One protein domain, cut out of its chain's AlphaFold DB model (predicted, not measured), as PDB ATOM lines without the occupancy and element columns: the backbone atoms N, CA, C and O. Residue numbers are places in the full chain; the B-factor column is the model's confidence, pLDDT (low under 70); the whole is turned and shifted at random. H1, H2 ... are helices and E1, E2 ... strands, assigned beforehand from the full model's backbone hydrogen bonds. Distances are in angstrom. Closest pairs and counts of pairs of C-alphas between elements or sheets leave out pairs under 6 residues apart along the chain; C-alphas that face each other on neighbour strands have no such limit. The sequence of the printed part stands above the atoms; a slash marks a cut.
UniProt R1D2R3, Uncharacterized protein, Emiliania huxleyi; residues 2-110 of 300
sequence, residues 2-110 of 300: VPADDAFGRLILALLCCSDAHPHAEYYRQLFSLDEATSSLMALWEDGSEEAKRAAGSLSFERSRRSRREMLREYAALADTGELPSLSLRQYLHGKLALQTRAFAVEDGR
ATOM      1  N   VAL A   2     -39.665  29.083 -37.978       26.58
ATOM      2  CA  VAL A   2     -40.666  28.557 -37.038       26.58
ATOM      3  C   VAL A   2     -41.542  27.568 -37.822       26.58
ATOM      4  O   VAL A   2     -41.930  27.914 -38.943       26.58
ATOM      5  N   PRO A   3     -41.802  26.344 -37.325       27.58
ATOM      6  CA  PRO A   3     -42.595  25.351 -38.047       27.58
ATOM      7  C   PRO A   3     -43.983  25.877 -38.436       27.58
ATOM      8  O   PRO A   3     -44.561  26.737 -37.767       27.58
ATOM      9  N   ALA A   4     -44.512  25.361 -39.544       29.98
ATOM     10  CA  ALA A   4     -45.779  25.783 -40.136       29.98
ATOM     11  C   ALA A   4     -47.025  25.439 -39.289       29.98
ATOM     12  O   ALA A   4     -48.085  25.986 -39.572       29.98
ATOM     13  N   ASP A   5     -46.883  24.643 -38.223       42.38
ATOM     14  CA  ASP A   5     -47.999  24.150 -37.398       42.38
ATOM     15  C   ASP A   5     -48.271  24.979 -36.125       42.38
ATOM     16  O   ASP A   5     -49.190  24.682 -35.366       42.38
ATOM     17  N   ASP A   6     -47.524  26.064 -35.886       51.25
ATOM     18  CA  ASP A   6     -47.705  26.922 -34.705       51.25
ATOM     19  C   ASP A   6     -48.758  28.030 -34.918       51.25
ATOM     20  O   ASP A   6     -48.487  29.231 -34.825       51.25
ATOM     21  N   ALA A   7     -49.990  27.639 -35.251       49.81
ATOM     22  CA  ALA A   7     -51.123  28.569 -35.274       49.81
ATOM     23  C   ALA A   7     -51.408  29.145 -33.870       49.81
ATOM     24  O   ALA A   7     -51.854  30.285 -33.741       49.81
ATOM     25  N   PHE A   8     -51.095  28.380 -32.816       51.50
ATOM     26  CA  PHE A   8     -51.358  28.735 -31.422       51.50
ATOM     27  C   PHE A   8     -50.392  29.806 -30.900       51.50
ATOM     28  O   PHE A   8     -50.835  30.818 -30.361       51.50
ATOM     29  N   GLY A   9     -49.088  29.663 -31.141       51.66
ATOM     30  CA  GLY A   9     -48.089  30.685 -30.853       51.66
ATOM     31  C   GLY A   9     -48.326  31.953 -31.665       51.66
ATOM     32  O   GLY A   9     -48.295  33.039 -31.100       51.66
ATOM     33  N   ARG A  10     -48.722  31.865 -32.942       51.28
ATOM     34  CA  ARG A  10     -49.109  33.059 -33.726       51.28
ATOM     35  C   ARG A  10     -50.355  33.763 -33.189       51.28
ATOM     36  O   ARG A  10     -50.422  34.984 -33.283       51.28
ATOM     37  N   LEU A  11     -51.315  33.035 -32.613       53.28
ATOM     38  CA  LEU A  11     -52.512  33.606 -31.984       53.28
ATOM     39  C   LEU A  11     -52.188  34.282 -30.641       53.28
ATOM     40  O   LEU A  11     -52.674  35.382 -30.385       53.28
ATOM     41  N   ILE A  12     -51.316  33.676 -29.825       56.50
ATOM     42  CA  ILE A  12     -50.733  34.295 -28.619       56.50
ATOM     43  C   ILE A  12     -50.022  35.587 -29.009       56.50
ATOM     44  O   ILE A  12     -50.279  36.640 -28.439       56.50
ATOM     45  N   LEU A  13     -49.176  35.535 -30.034       52.41
ATOM     46  CA  LEU A  13     -48.464  36.701 -30.538       52.41
ATOM     47  C   LEU A  13     -49.413  37.742 -31.143       52.41
ATOM     48  O   LEU A  13     -49.217  38.929 -30.931       52.41
ATOM     49  N   ALA A  14     -50.497  37.353 -31.808       52.81
ATOM     50  CA  ALA A  14     -51.505  38.301 -32.282       52.81
ATOM     51  C   ALA A  14     -52.238  38.999 -31.119       52.81
ATOM     52  O   ALA A  14     -52.427  40.211 -31.155       52.81
ATOM     53  N   LEU A  15     -52.593  38.273 -30.053       56.69
ATOM     54  CA  LEU A  15     -53.226  38.845 -28.853       56.69
ATOM     55  C   LEU A  15     -52.288  39.757 -28.058       56.69
ATOM     56  O   LEU A  15     -52.741  40.716 -27.436       56.69
ATOM     57  N   LEU A  16     -50.993  39.450 -28.075       56.72
ATOM     58  CA  LEU A  16     -49.980  40.129 -27.275       56.72
ATOM     59  C   LEU A  16     -49.218  41.225 -28.019       56.72
ATOM     60  O   LEU A  16     -48.638  42.099 -27.375       56.72
ATOM     61  N   CYS A  17     -49.211  41.196 -29.351       50.31
ATOM     62  CA  CYS A  17     -48.446  42.114 -30.198       50.31
ATOM     63  C   CYS A  17     -49.332  43.039 -31.042       50.31
ATOM     64  O   CYS A  17     -48.841  44.056 -31.538       50.31
ATOM     65  N   CYS A  18     -50.639  42.778 -31.163       45.50
ATOM     66  CA  CYS A  18     -51.577  43.759 -31.706       45.50
ATOM     67  C   CYS A  18     -51.995  44.740 -30.611       45.50
ATOM     68  O   CYS A  18     -53.029  44.556 -29.983       45.50
ATOM     69  N   SER A  19     -51.113  45.725 -30.407       48.50
ATOM     70  CA  SER A  19     -51.336  47.144 -30.098       48.50
ATOM     71  C   SER A  19     -52.549  47.566 -29.253       48.50
ATOM     72  O   SER A  19     -53.623  46.975 -29.220       48.50
ATOM     73  N   ASP A  20     -52.439  48.744 -28.657       51.66
ATOM     74  CA  ASP A  20     -53.550  49.475 -28.042       51.66
ATOM     75  C   ASP A  20     -54.708  49.848 -29.009       51.66
ATOM     76  O   ASP A  20     -55.472  50.760 -28.720       51.66
ATOM     77  N   ALA A  21     -54.866  49.163 -30.155       55.50
ATOM     78  CA  ALA A  21     -55.816  49.486 -31.215       55.50
ATOM     79  C   ALA A  21     -56.722  48.332 -31.707       55.50
ATOM     80  O   ALA A  21     -57.599  48.610 -32.524       55.50
ATOM     81  N   HIS A  22     -56.567  47.068 -31.273       65.25
ATOM     82  CA  HIS A  22     -57.502  46.003 -31.689       65.25
ATOM     83  C   HIS A  22     -58.622  45.784 -30.647       65.25
ATOM     84  O   HIS A  22     -58.319  45.340 -29.535       65.25
ATOM     85  N   PRO A  23     -59.915  45.988 -30.989       72.69
ATOM     86  CA  PRO A  23     -61.027  45.890 -30.033       72.69
ATOM     87  C   PRO A  23     -61.103  44.556 -29.276       72.69
ATOM     88  O   PRO A  23     -61.419  44.527 -28.091       72.69
ATOM     89  N   HIS A  24     -60.757  43.437 -29.924       72.25
ATOM     90  CA  HIS A  24     -60.734  42.134 -29.242       72.25
ATOM     91  C   HIS A  24     -59.601  42.018 -28.209       72.25
ATOM     92  O   HIS A  24     -59.790  41.397 -27.170       72.25
ATOM     93  N   ALA A  25     -58.434  42.623 -28.450       71.94
ATOM     94  CA  ALA A  25     -57.333  42.585 -27.487       71.94
ATOM     95  C   ALA A  25     -57.640  43.452 -26.255       71.94
ATOM     96  O   ALA A  25     -57.220  43.132 -25.146       71.94
ATOM     97  N   GLU A  26     -58.377  44.551 -26.435       76.25
ATOM     98  CA  GLU A  26     -58.898  45.348 -25.322       76.25
ATOM     99  C   GLU A  26     -59.945  44.570 -24.512       76.25
ATOM    100  O   GLU A  26     -59.845  44.524 -23.288       76.25
ATOM    101  N   TYR A  27     -60.872  43.880 -25.182       79.94
ATOM    102  CA  TYR A  27     -61.869  43.021 -24.535       79.94
ATOM    103  C   TYR A  27     -61.231  41.993 -23.583       79.94
ATOM    104  O   TYR A  27     -61.561  41.962 -22.399       79.94
ATOM    105  N   TYR A  28     -60.252  41.208 -24.051       77.69
ATOM    106  CA  TYR A  28     -59.601  40.190 -23.212       77.69
ATOM    107  C   TYR A  28     -58.703  40.782 -22.116       77.69
ATOM    108  O   TYR A  28     -58.548  40.177 -21.056       77.69
ATOM    109  N   ARG A  29     -58.141  41.981 -22.326       75.69
ATOM    110  CA  ARG A  29     -57.426  42.717 -21.269       75.69
ATOM    111  C   ARG A  29     -58.354  43.181 -20.149       75.69
ATOM    112  O   ARG A  29     -57.939  43.164 -18.997       75.69
ATOM    113  N   GLN A  30     -59.576  43.599 -20.478       78.50
ATOM    114  CA  GLN A  30     -60.564  44.027 -19.485       78.50
ATOM    115  C   GLN A  30     -61.200  42.841 -18.755       78.50
ATOM    116  O   GLN A  30     -61.467  42.936 -17.561       78.50
ATOM    117  N   LEU A  31     -61.433  41.730 -19.458       76.12
ATOM    118  CA  LEU A  31     -62.095  40.553 -18.898       76.12
ATOM    119  C   LEU A  31     -61.198  39.739 -17.955       76.12
ATOM    120  O   LEU A  31     -61.706  39.038 -17.085       76.12
ATOM    121  N   PHE A  32     -59.876  39.789 -18.142       73.12
ATOM    122  CA  PHE A  32     -58.948  38.913 -17.433       73.12
ATOM    123  C   PHE A  32     -57.829  39.704 -16.755       73.12
ATOM    124  O   PHE A  32     -56.946  40.250 -17.420       73.12
ATOM    125  N   SER A  33     -57.826  39.726 -15.421       75.94
ATOM    126  CA  SER A  33     -56.724  40.275 -14.630       75.94
ATOM    127  C   SER A  33     -55.695  39.190 -14.332       75.94
ATOM    128  O   SER A  33     -56.019  38.145 -13.770       75.94
ATOM    129  N   LEU A  34     -54.421  39.445 -14.651       74.38
ATOM    130  CA  LEU A  34     -53.353  38.513 -14.282       74.38
ATOM    131  C   LEU A  34     -53.210  38.389 -12.757       74.38
ATOM    132  O   LEU A  34     -52.863  37.322 -12.264       74.38
ATOM    133  N   ASP A  35     -53.497  39.454 -12.008       77.12
ATOM    134  CA  ASP A  35     -53.375  39.422 -10.548       77.12
ATOM    135  C   ASP A  35     -54.450  38.506  -9.941       77.12
ATOM    136  O   ASP A  35     -54.149  37.688  -9.075       77.12
ATOM    137  N   GLU A  36     -55.672  38.532 -10.478       78.62
ATOM    138  CA  GLU A  36     -56.716  37.566 -10.111       78.62
ATOM    139  C   GLU A  36     -56.324  36.146 -10.539       78.62
ATOM    140  O   GLU A  36     -56.428  35.207  -9.751       78.62
ATOM    141  N   ALA A  37     -55.771  35.988 -11.743       78.94
ATOM    142  CA  ALA A  37     -55.331  34.698 -12.263       78.94
ATOM    143  C   ALA A  37     -54.265  34.030 -11.382       78.94
ATOM    144  O   ALA A  37     -54.334  32.825 -11.150       78.94
ATOM    145  N   THR A  38     -53.302  34.793 -10.844       78.94
ATOM    146  CA  THR A  38     -52.254  34.246  -9.957       78.94
ATOM    147  C   THR A  38     -52.815  33.625  -8.683       78.94
ATOM    148  O   THR A  38     -52.211  32.710  -8.132       78.94
ATOM    149  N   SER A  39     -54.001  34.057  -8.248       82.00
ATOM    150  CA  SER A  39     -54.661  33.481  -7.080       82.00
ATOM    151  C   SER A  39     -55.323  32.128  -7.337       82.00
ATOM    152  O   SER A  39     -55.613  31.404  -6.397       82.00
ATOM    153  N   SER A  40     -55.581  31.783  -8.596       83.56
ATOM    154  CA  SER A  40     -56.515  30.707  -8.941       83.56
ATOM    155  C   SER A  40     -55.909  29.672  -9.892       83.56
ATOM    156  O   SER A  40     -56.259  28.501  -9.824       83.56
ATOM    157  N   LEU A  41     -54.947  30.062 -10.735       90.25
ATOM    158  CA  LEU A  41     -54.294  29.174 -11.696       90.25
ATOM    159  C   LEU A  41     -52.953  28.668 -11.161       90.25
ATOM    160  O   LEU A  41     -51.978  29.416 -11.081       90.25
ATOM    161  N   MET A  42     -52.889  27.366 -10.873       91.94
ATOM    162  CA  MET A  42     -51.705  26.691 -10.324       91.94
ATOM    163  C   MET A  42     -50.430  26.908 -11.143       91.94
ATOM    164  O   MET A  42     -49.347  27.061 -10.583       91.94
ATOM    165  N   ALA A  43     -50.545  26.970 -12.474       89.56
ATOM    166  CA  ALA A  43     -49.410  27.218 -13.365       89.56
ATOM    167  C   ALA A  43     -48.753  28.599 -13.143       89.56
ATOM    168  O   ALA A  43     -47.634  28.856 -13.601       89.56
ATOM    169  N   LEU A  44     -49.425  29.506 -12.430       89.75
ATOM    170  CA  LEU A  44     -48.899  30.823 -12.101       89.75
ATOM    171  C   LEU A  44     -48.243  30.916 -10.727       89.75
ATOM    172  O   LEU A  44     -47.509  31.882 -10.510       89.75
ATOM    173  N   TRP A  45     -48.435  29.926  -9.856       91.75
ATOM    174  CA  TRP A  45     -47.826  29.909  -8.530       91.75
ATOM    175  C   TRP A  45     -46.304  29.805  -8.643       91.75
ATOM    176  O   TRP A  45     -45.762  29.002  -9.408       91.75
ATOM    177  N   GLU A  46     -45.606  30.679  -7.923       90.19
ATOM    178  CA  GLU A  46     -44.150  30.743  -7.962       90.19
ATOM    179  C   GLU A  46     -43.529  29.639  -7.106       90.19
ATOM    180  O   GLU A  46     -43.990  29.338  -6.006       90.19
ATOM    181  N   ASP A  47     -42.433  29.048  -7.586       90.50
ATOM    182  CA  ASP A  47     -41.701  28.064  -6.796       90.50
ATOM    183  C   ASP A  47     -41.234  28.693  -5.473       90.50
ATOM    184  O   ASP A  47     -40.492  29.675  -5.449       90.50
ATOM    185  N   GLY A  48     -41.658  28.099  -4.356       91.81
ATOM    186  CA  GLY A  48     -41.328  28.573  -3.012       91.81
ATOM    187  C   GLY A  48     -42.351  29.524  -2.383       91.81
ATOM    188  O   GLY A  48     -42.152  29.897  -1.222       91.81
ATOM    189  N   SER A  49     -43.440  29.863  -3.077       94.81
ATOM    190  CA  SER A  49     -44.594  30.515  -2.452       94.81
ATOM    191  C   SER A  49     -45.310  29.583  -1.463       94.81
ATOM    192  O   SER A  49     -45.059  28.372  -1.425       94.81
ATOM    193  N   GLU A  50     -46.173  30.131  -0.605       94.75
ATOM    194  CA  GLU A  50     -46.858  29.333   0.422       94.75
ATOM    195  C   GLU A  50     -47.871  28.363  -0.196       94.75
ATOM    196  O   GLU A  50     -47.923  27.195   0.189       94.75
ATOM    197  N   GLU A  51     -48.617  28.792  -1.210       94.94
ATOM    198  CA  GLU A  51     -49.515  27.945  -1.993       94.94
ATOM    199  C   GLU A  51     -48.765  26.816  -2.722       94.94
ATOM    200  O   GLU A  51     -49.184  25.659  -2.646       94.94
ATOM    201  N   ALA A  52     -47.593  27.099  -3.306       95.06
ATOM    202  CA  ALA A  52     -46.752  26.085  -3.942       95.06
ATOM    203  C   ALA A  52     -46.211  25.060  -2.931       95.06
ATOM    204  O   ALA A  52     -46.184  23.860  -3.205       95.06
ATOM    205  N   LYS A  53     -45.803  25.506  -1.734       95.00
ATOM    206  CA  LYS A  53     -45.368  24.606  -0.650       95.00
ATOM    207  C   LYS A  53     -46.505  23.715  -0.162       95.00
ATOM    208  O   LYS A  53     -46.283  22.530   0.077       95.00
ATOM    209  N   ARG A  54     -47.715  24.266  -0.018       94.62
ATOM    210  CA  ARG A  54     -48.907  23.507   0.394       94.62
ATOM    211  C   ARG A  54     -49.248  22.427  -0.627       94.62
ATOM    212  O   ARG A  54     -49.463  21.280  -0.239       94.62
ATOM    213  N   ALA A  55     -49.244  22.784  -1.909       94.56
ATOM    214  CA  ALA A  55     -49.595  21.894  -3.010       94.56
ATOM    215  C   ALA A  55     -48.452  20.964  -3.457       94.56
ATOM    216  O   ALA A  55     -48.653  20.150  -4.350       94.56
ATOM    217  N   ALA A  56     -47.267  21.018  -2.837       92.38
ATOM    218  CA  ALA A  56     -46.084  20.269  -3.275       92.38
ATOM    219  C   ALA A  56     -46.266  18.737  -3.337       92.38
ATOM    220  O   ALA A  56     -45.523  18.073  -4.059       92.38
ATOM    221  N   GLY A  57     -47.219  18.185  -2.576       88.88
ATOM    222  CA  GLY A  57     -47.585  16.763  -2.603       88.88
ATOM    223  C   GLY A  57     -48.624  16.383  -3.669       88.88
ATOM    224  O   GLY A  57     -48.861  15.195  -3.866       88.88
ATOM    225  N   SER A  58     -49.236  17.360  -4.346       91.38
ATOM    226  CA  SER A  58     -50.234  17.143  -5.402       91.38
ATOM    227  C   SER A  58     -49.560  16.873  -6.747       91.38
ATOM    228  O   SER A  58     -48.636  17.583  -7.159       91.38
ATOM    229  N   LEU A  59     -50.057  15.862  -7.455       88.81
ATOM    230  CA  LEU A  59     -49.612  15.530  -8.810       88.81
ATOM    231  C   LEU A  59     -50.153  16.541  -9.841       88.81
ATOM    232  O   LEU A  59     -49.381  17.003 -10.684       88.81
ATOM    233  N   SER A  60     -51.391  17.015  -9.675       89.38
ATOM    234  CA  SER A  60     -51.965  18.139 -10.436       89.38
ATOM    235  C   SER A  60     -51.090  19.400 -10.360       89.38
ATOM    236  O   SER A  60     -50.826  20.077 -11.362       89.38
ATOM    237  N   PHE A  61     -50.552  19.705  -9.172       91.69
ATOM    238  CA  PHE A  61     -49.613  20.819  -9.018       91.69
ATOM    239  C   PHE A  61     -48.264  20.546  -9.694       91.69
ATOM    240  O   PHE A  61     -47.670  21.447 -10.293       91.69
ATOM    241  N   GLU A  62     -47.765  19.310  -9.653       89.81
ATOM    242  CA  GLU A  62     -46.535  18.955 -10.357       89.81
ATOM    243  C   GLU A  62     -46.655  19.149 -11.877       89.81
ATOM    244  O   GLU A  62     -45.737  19.724 -12.485       89.81
ATOM    245  N   ARG A  63     -47.777  18.735 -12.480       88.69
ATOM    246  CA  ARG A  63     -48.076  18.987 -13.898       88.69
ATOM    247  C   ARG A  63     -48.166  20.473 -14.204       88.69
ATOM    248  O   ARG A  63     -47.464  20.952 -15.098       88.69
ATOM    249  N   SER A  64     -48.904  21.227 -13.392       90.56
ATOM    250  CA  SER A  64     -48.989  22.691 -13.503       90.56
ATOM    251  C   SER A  64     -47.609  23.357 -13.462       90.56
ATOM    252  O   SER A  64     -47.298  24.239 -14.265       90.56
ATOM    253  N   ARG A  65     -46.723  22.887 -12.579       91.25
ATOM    254  CA  ARG A  65     -45.338  23.363 -12.481       91.25
ATOM    255  C   ARG A  65     -44.492  22.971 -13.697       91.25
ATOM    256  O   ARG A  65     -43.571  23.705 -14.068       91.25
ATOM    257  N   ARG A  66     -44.736  21.820 -14.335       89.38
ATOM    258  CA  ARG A  66     -44.100  21.479 -15.624       89.38
ATOM    259  C   ARG A  66     -44.582  22.420 -16.727       89.38
ATOM    260  O   ARG A  66     -43.733  23.040 -17.363       89.38
ATOM    261  N   SER A  67     -45.895  22.605 -16.852       87.00
ATOM    262  CA  SER A  67     -46.505  23.526 -17.818       87.00
ATOM    263  C   SER A  67     -45.946  24.948 -17.677       87.00
ATOM    264  O   SER A  67     -45.511  25.558 -18.655       87.00
ATOM    265  N   ARG A  68     -45.796  25.454 -16.442       89.06
ATOM    266  CA  ARG A  68     -45.117  26.735 -16.176       89.06
ATOM    267  C   ARG A  68     -43.697  26.780 -16.737       89.06
ATOM    268  O   ARG A  68     -43.315  27.755 -17.380       89.06
ATOM    269  N   ARG A  69     -42.888  25.745 -16.488       90.19
ATOM    270  CA  ARG A  69     -41.500  25.684 -16.980       90.19
ATOM    271  C   ARG A  69     -41.439  25.658 -18.504       90.19
ATOM    272  O   ARG A  69     -40.532  26.263 -19.069       90.19
ATOM    273  N   GLU A  70     -42.381  24.992 -19.159       88.19
ATOM    274  CA  GLU A  70     -42.509  24.991 -20.620       88.19
ATOM    275  C   GLU A  70     -42.866  26.383 -21.142       88.19
ATOM    276  O   GLU A  70     -42.133  26.912 -21.975       88.19
ATOM    277  N   MET A  71     -43.873  27.041 -20.559       85.31
ATOM    278  CA  MET A  71     -44.230  28.423 -20.899       85.31
ATOM    279  C   MET A  71     -43.045  29.390 -20.748       85.31
ATOM    280  O   MET A  71     -42.819  30.234 -21.613       85.31
ATOM    281  N   LEU A  72     -42.249  29.260 -19.681       87.88
ATOM    282  CA  LEU A  72     -41.060  30.094 -19.475       87.88
ATOM    283  C   LEU A  72     -39.959  29.829 -20.514       87.88
ATOM    284  O   LEU A  72     -39.286  30.770 -20.938       87.88
ATOM    285  N   ARG A  73     -39.774  28.573 -20.941       88.62
ATOM    286  CA  ARG A  73     -38.823  28.218 -22.010       88.62
ATOM    287  C   ARG A  73     -39.266  28.767 -23.361       88.62
ATOM    288  O   ARG A  73     -38.438  29.308 -24.085       88.62
ATOM    289  N   GLU A  74     -40.550  28.649 -23.680       84.81
ATOM    290  CA  GLU A  74     -41.130  29.217 -24.899       84.81
ATOM    291  C   GLU A  74     -40.966  30.741 -24.932       84.81
ATOM    292  O   GLU A  74     -40.507  31.284 -25.934       84.81
ATOM    293  N   TYR A  75     -41.254  31.431 -23.821       83.56
ATOM    294  CA  TYR A  75     -41.032  32.874 -23.709       83.56
ATOM    295  C   TYR A  75     -39.566  33.256 -23.941       83.56
ATOM    296  O   TYR A  75     -39.292  34.181 -24.702       83.56
ATOM    297  N   ALA A  76     -38.624  32.543 -23.315       84.38
ATOM    298  CA  ALA A  76     -37.197  32.799 -23.504       84.38
ATOM    299  C   ALA A  76     -36.780  32.612 -24.973       84.38
ATOM    300  O   ALA A  76     -36.123  33.481 -25.538       84.38
ATOM    301  N   ALA A  77     -37.241  31.535 -25.617       82.31
ATOM    302  CA  ALA A  77     -36.972  31.283 -27.029       82.31
ATOM    303  C   ALA A  77     -37.545  32.383 -27.938       82.31
ATOM    304  O   ALA A  77     -36.876  32.805 -28.878       82.31
ATOM    305  N   LEU A  78     -38.756  32.876 -27.651       76.94
ATOM    306  CA  LEU A  78     -39.366  33.996 -28.375       76.94
ATOM    307  C   LEU A  78     -38.582  35.297 -28.174       76.94
ATOM    308  O   LEU A  78     -38.335  36.010 -29.147       76.94
ATOM    309  N   ALA A  79     -38.159  35.595 -26.944       77.69
ATOM    310  CA  ALA A  79     -37.357  36.777 -26.638       77.69
ATOM    311  C   ALA A  79     -36.010  36.766 -27.385       77.69
ATOM    312  O   ALA A  79     -35.594  37.799 -27.913       77.69
ATOM    313  N   ASP A  80     -35.382  35.595 -27.513       79.00
ATOM    314  CA  ASP A  80     -34.104  35.414 -28.212       79.00
ATOM    315  C   ASP A  80     -34.201  35.630 -29.734       79.00
ATOM    316  O   ASP A  80     -33.197  35.944 -30.377       79.00
ATOM    317  N   THR A  81     -35.393  35.510 -30.335       75.50
ATOM    318  CA  THR A  81     -35.575  35.778 -31.777       75.50
ATOM    319  C   THR A  81     -35.401  37.254 -32.142       75.50
ATOM    320  O   THR A  81     -35.132  37.574 -33.299       75.50
ATOM    321  N   GLY A  82     -35.584  38.165 -31.179       67.12
ATOM    322  CA  GLY A  82     -35.606  39.608 -31.424       67.12
ATOM    323  C   GLY A  82     -36.800  40.096 -32.258       67.12
ATOM    324  O   GLY A  82     -36.888  41.293 -32.530       67.12
ATOM    325  N   GLU A  83     -37.732  39.214 -32.642       64.44
ATOM    326  CA  GLU A  83     -38.918  39.563 -33.440       64.44
ATOM    327  C   GLU A  83     -39.944  40.372 -32.624       64.44
ATOM    328  O   GLU A  83     -40.801  41.043 -33.196       64.44
ATOM    329  N   LEU A  84     -39.835  40.357 -31.286       68.12
ATOM    330  CA  LEU A  84     -40.797  40.948 -30.347       68.12
ATOM    331  C   LEU A  84     -40.118  41.731 -29.208       68.12
ATOM    332  O   LEU A  84     -40.263  41.387 -28.033       68.12
ATOM    333  N   PRO A  85     -39.382  42.810 -29.521       60.88
ATOM    334  CA  PRO A  85     -38.496  43.491 -28.572       60.88
ATOM    335  C   PRO A  85     -39.203  44.167 -27.379       60.88
ATOM    336  O   PRO A  85     -38.531  44.620 -26.456       60.88
ATOM    337  N   SER A  86     -40.538  44.246 -27.373       72.75
ATOM    338  CA  SER A  86     -41.341  44.856 -26.304       72.75
ATOM    339  C   SER A  86     -42.227  43.873 -25.534       72.75
ATOM    340  O   SER A  86     -43.019  44.314 -24.702       72.75
ATOM    341  N   LEU A  87     -42.158  42.566 -25.817       75.88
ATOM    342  CA  LEU A  87     -43.008  41.589 -25.140       75.88
ATOM    343  C   LEU A  87     -42.455  41.284 -23.745       75.88
ATOM    344  O   LEU A  87     -41.413  40.654 -23.604       75.88
ATOM    345  N   SER A  88     -43.168  41.705 -22.703       82.00
ATOM    346  CA  SER A  88     -42.841  41.315 -21.329       82.00
ATOM    347  C   SER A  88     -43.324  39.896 -21.015       82.00
ATOM    348  O   SER A  88     -44.347  39.443 -21.533       82.00
ATOM    349  N   LEU A  89     -42.659  39.224 -20.070       82.44
ATOM    350  CA  LEU A  89     -43.113  37.934 -19.538       82.44
ATOM    351  C   LEU A  89     -44.555  38.012 -19.018       82.44
ATOM    352  O   LEU A  89     -45.344  37.094 -19.215       82.44
ATOM    353  N   ARG A  90     -44.918  39.134 -18.384       81.50
ATOM    354  CA  ARG A  90     -46.265  39.359 -17.853       81.50
ATOM    355  C   ARG A  90     -47.322  39.319 -18.960       81.50
ATOM    356  O   ARG A  90     -48.354  38.677 -18.792       81.50
ATOM    357  N   GLN A  91     -47.047  39.973 -20.086       78.31
ATOM    358  CA  GLN A  91     -47.913  39.924 -21.265       78.31
ATOM    359  C   GLN A  91     -47.964  38.504 -21.831       78.31
ATOM    360  O   GLN A  91     -49.052  37.981 -22.025       78.31
ATOM    361  N   TYR A  92     -46.817  37.842 -22.003       80.88
ATOM    362  CA  TYR A  92     -46.765  36.453 -22.469       80.88
ATOM    363  C   TYR A  92     -47.676  35.509 -21.679       80.88
ATOM    364  O   TYR A  92     -48.519  34.819 -22.257       80.88
ATOM    365  N   LEU A  93     -47.547  35.530 -20.351       81.56
ATOM    366  CA  LEU A  93     -48.364  34.709 -19.465       81.56
ATOM    367  C   LEU A  93     -49.848  35.064 -19.590       81.56
ATOM    368  O   LEU A  93     -50.669  34.166 -19.717       81.56
ATOM    369  N   HIS A  94     -50.198  36.351 -19.637       79.62
ATOM    370  CA  HIS A  94     -51.587  36.788 -19.817       79.62
ATOM    371  C   HIS A  94     -52.229  36.207 -21.088       79.62
ATOM    372  O   HIS A  94     -53.319  35.642 -21.018       79.62
ATOM    373  N   GLY A  95     -51.524  36.247 -22.221       79.69
ATOM    374  CA  GLY A  95     -52.018  35.692 -23.487       79.69
ATOM    375  C   GLY A  95     -52.163  34.170 -23.462       79.69
ATOM    376  O   GLY A  95     -53.178  33.642 -23.916       79.69
ATOM    377  N   LYS A  96     -51.186  33.463 -22.879       81.75
ATOM    378  CA  LYS A  96     -51.257  32.007 -22.671       81.75
ATOM    379  C   LYS A  96     -52.488  31.611 -21.861       81.75
ATOM    380  O   LYS A  96     -53.206  30.698 -22.259       81.75
ATOM    381  N   LEU A  97     -52.760  32.319 -20.768       80.25
ATOM    382  CA  LEU A  97     -53.889  32.024 -19.884       80.25
ATOM    383  C   LEU A  97     -55.228  32.342 -20.540       80.25
ATOM    384  O   LEU A  97     -56.162  31.553 -20.416       80.25
ATOM    385  N   ALA A  98     -55.325  33.461 -21.265       81.00
ATOM    386  CA  ALA A  98     -56.527  33.792 -22.024       81.00
ATOM    387  C   ALA A  98     -56.864  32.666 -23.012       81.00
ATOM    388  O   ALA A  98     -58.000  32.207 -23.064       81.00
ATOM    389  N   LEU A  99     -55.871  32.143 -23.735       82.75
ATOM    390  CA  LEU A  99     -56.101  31.008 -24.625       82.75
ATOM    391  C   LEU A  99     -56.426  29.711 -23.887       82.75
ATOM    392  O   LEU A  99     -57.320  28.986 -24.312       82.75
ATOM    393  N   GLN A 100     -55.717  29.408 -22.804       84.31
ATOM    394  CA  GLN A 100     -55.952  28.194 -22.025       84.31
ATOM    395  C   GLN A 100     -57.381  28.151 -21.471       84.31
ATOM    396  O   GLN A 100     -58.020  27.106 -21.514       84.31
ATOM    397  N   THR A 101     -57.883  29.288 -20.987       85.31
ATOM    398  CA  THR A 101     -59.142  29.352 -20.234       85.31
ATOM    399  C   THR A 101     -60.361  29.763 -21.059       85.31
ATOM    400  O   THR A 101     -61.481  29.507 -20.626       85.31
ATOM    401  N   ARG A 102     -60.179  30.396 -22.231       85.94
ATOM    402  CA  ARG A 102     -61.280  30.975 -23.031       85.94
ATOM    403  C   ARG A 102     -61.306  30.540 -24.497       85.94
ATOM    404  O   ARG A 102     -62.269  30.852 -25.193       85.94
ATOM    405  N   ALA A 103     -60.267  29.877 -25.014       85.94
ATOM    406  CA  ALA A 103     -60.266  29.473 -26.420       85.94
ATOM    407  C   ALA A 103     -61.140  28.238 -26.648       85.94
ATOM    408  O   ALA A 103     -61.008  27.225 -25.963       85.94
ATOM    409  N   PHE A 104     -61.974  28.308 -27.679       84.94
ATOM    410  CA  PHE A 104     -62.833  27.216 -28.109       84.94
ATOM    411  C   PHE A 104     -62.199  26.439 -29.255       84.94
ATOM    412  O   PHE A 104     -61.546  27.026 -30.120       84.94
ATOM    413  N   ALA A 105     -62.430  25.128 -29.284       83.31
ATOM    414  CA  ALA A 105     -62.127  24.314 -30.454       83.31
ATOM    415  C   ALA A 105     -63.068  24.693 -31.612       83.31
ATOM    416  O   ALA A 105     -64.288  24.738 -31.449       83.31
ATOM    417  N   VAL A 106     -62.487  24.966 -32.778       82.44
ATOM    418  CA  VAL A 106     -63.179  25.264 -34.039       82.44
ATOM    419  C   VAL A 106     -62.652  24.355 -35.153       82.44
ATOM    420  O   VAL A 106     -61.621  23.716 -34.969       82.44
ATOM    421  N   GLU A 107     -63.355  24.267 -36.285       80.38
ATOM    422  CA  GLU A 107     -63.018  23.346 -37.393       80.38
ATOM    423  C   GLU A 107     -61.537  23.427 -37.817       80.38
ATOM    424  O   GLU A 107     -60.881  22.399 -37.957       80.38
ATOM    425  N   ASP A 108     -60.980  24.642 -37.880       78.25
ATOM    426  CA  ASP A 108     -59.588  24.903 -38.277       78.25
ATOM    427  C   ASP A 108     -58.639  25.191 -37.090       78.25
ATOM    428  O   ASP A 108     -57.605  25.845 -37.247       78.25
ATOM    429  N   GLY A 109     -58.977  24.745 -35.873       80.56
ATOM    430  CA  GLY A 109     -58.088  24.836 -34.708       80.56
ATOM    431  C   GLY A 109     -58.751  25.415 -33.463       80.56
ATOM    432  O   GLY A 109     -59.651  24.809 -32.887       80.56
ATOM    433  N   ARG A 110     -58.262  26.563 -32.980       80.88
ATOM    434  CA  ARG A 110     -58.788  27.221 -31.775       80.88
ATOM    435  C   ARG A 110     -59.046  28.701 -32.013       80.88
ATOM    436  O   ARG A 110     -58.242  29.374 -32.652       80.88
TER     437      ARG A 110
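This is residues 2 to 110 of the 300 residues of an uncharacterized protein of Emiliania huxleyi (UniProt R1D2R3). Five helices are set round or beyond one middle helix, H6: H1 crosses it steeply on one side, short H2 and H3 lie near it on another, and the long H5 slants past its first residues, 89 to 93. The other end of H5 reaches away from H6 to the small helix H4, while at the last residue of H6 the strand E1 leads into a short turn-back at residues 105 to 110. The packing is sparse, with few contacts between helices. The printed part has 109 residues, with six named helices and then one named strand along the chain, H1 H2 H3 H4 H5 H6 E1, and its class is mostly helix. The whole is compact, with a radius of gyration of the C-alphas of 14.8 A and spans of 41 by 32 by 29 A.

H1, residues 7 to 17, touches H6, residues 89 to 102, at a steep tilt of 54 degrees, opposite ways; their closest C-alphas, Ile 12 and Gly 95, are 5.5 A apart. H2, residues 23 to 31, is close to H6 but not clearly touching, with the closest C-alphas, Tyr 28 and Ala 98, 7.2 A apart and the lines about perpendicular at 89 degrees. H3, residues 34 to 40, is also close to H6 but not clearly touching, the closest C-alphas being Leu 34 and His 94 at 6.1 A. H4, residues 50 to 55, is close to H5, residues 59 to 80, but not clearly touching; the closest C-alphas, Ala 55 and Phe 61, are 6.1 A apart. H5 and H6 only just touch, with 3 pairs of C-alphas within 8 A, through residues 71 to 75 and 89 to 93 alone; the closest C-alphas are Tyr 75 and Tyr 92, 6.9 A. H1 and H5 are apart, and so are H4 and H6. E1, residues 103 to 106, meets H6 only through their link and pairs with no named strand, but its residues 105 to 106 pair antiparallel with residues 109 to 110. Every O i to N i+4 pair is within hydrogen-bond range in H1, H2, H4, H5 and H6; in H3 it is 1 of 3, beside 4 of 4 O i to N i+3 pairs.

H1 begins at C-alpha 7, (-51.123, 28.569, -35.274), and is 14.7 A long; H2 is 12.4 A, H3 10.0 A and H4 8.6 A. H5, the longest helix, runs 31.8 A from C-alpha 59 at (-49.612, 15.530, -8.810). H6 is 19.8 A long, and E1, 9.2 A, ends at C-alpha 106, (-63.179, 25.264, -34.039).

The two C-alphas farthest apart, Ala 21 and Gly 57, are 44.2 A from each other. The printed part has no cut and no long link. Mean pLDDT of the printed part is 76.6, with residues 2 to 22 and 82 to 85 under 70.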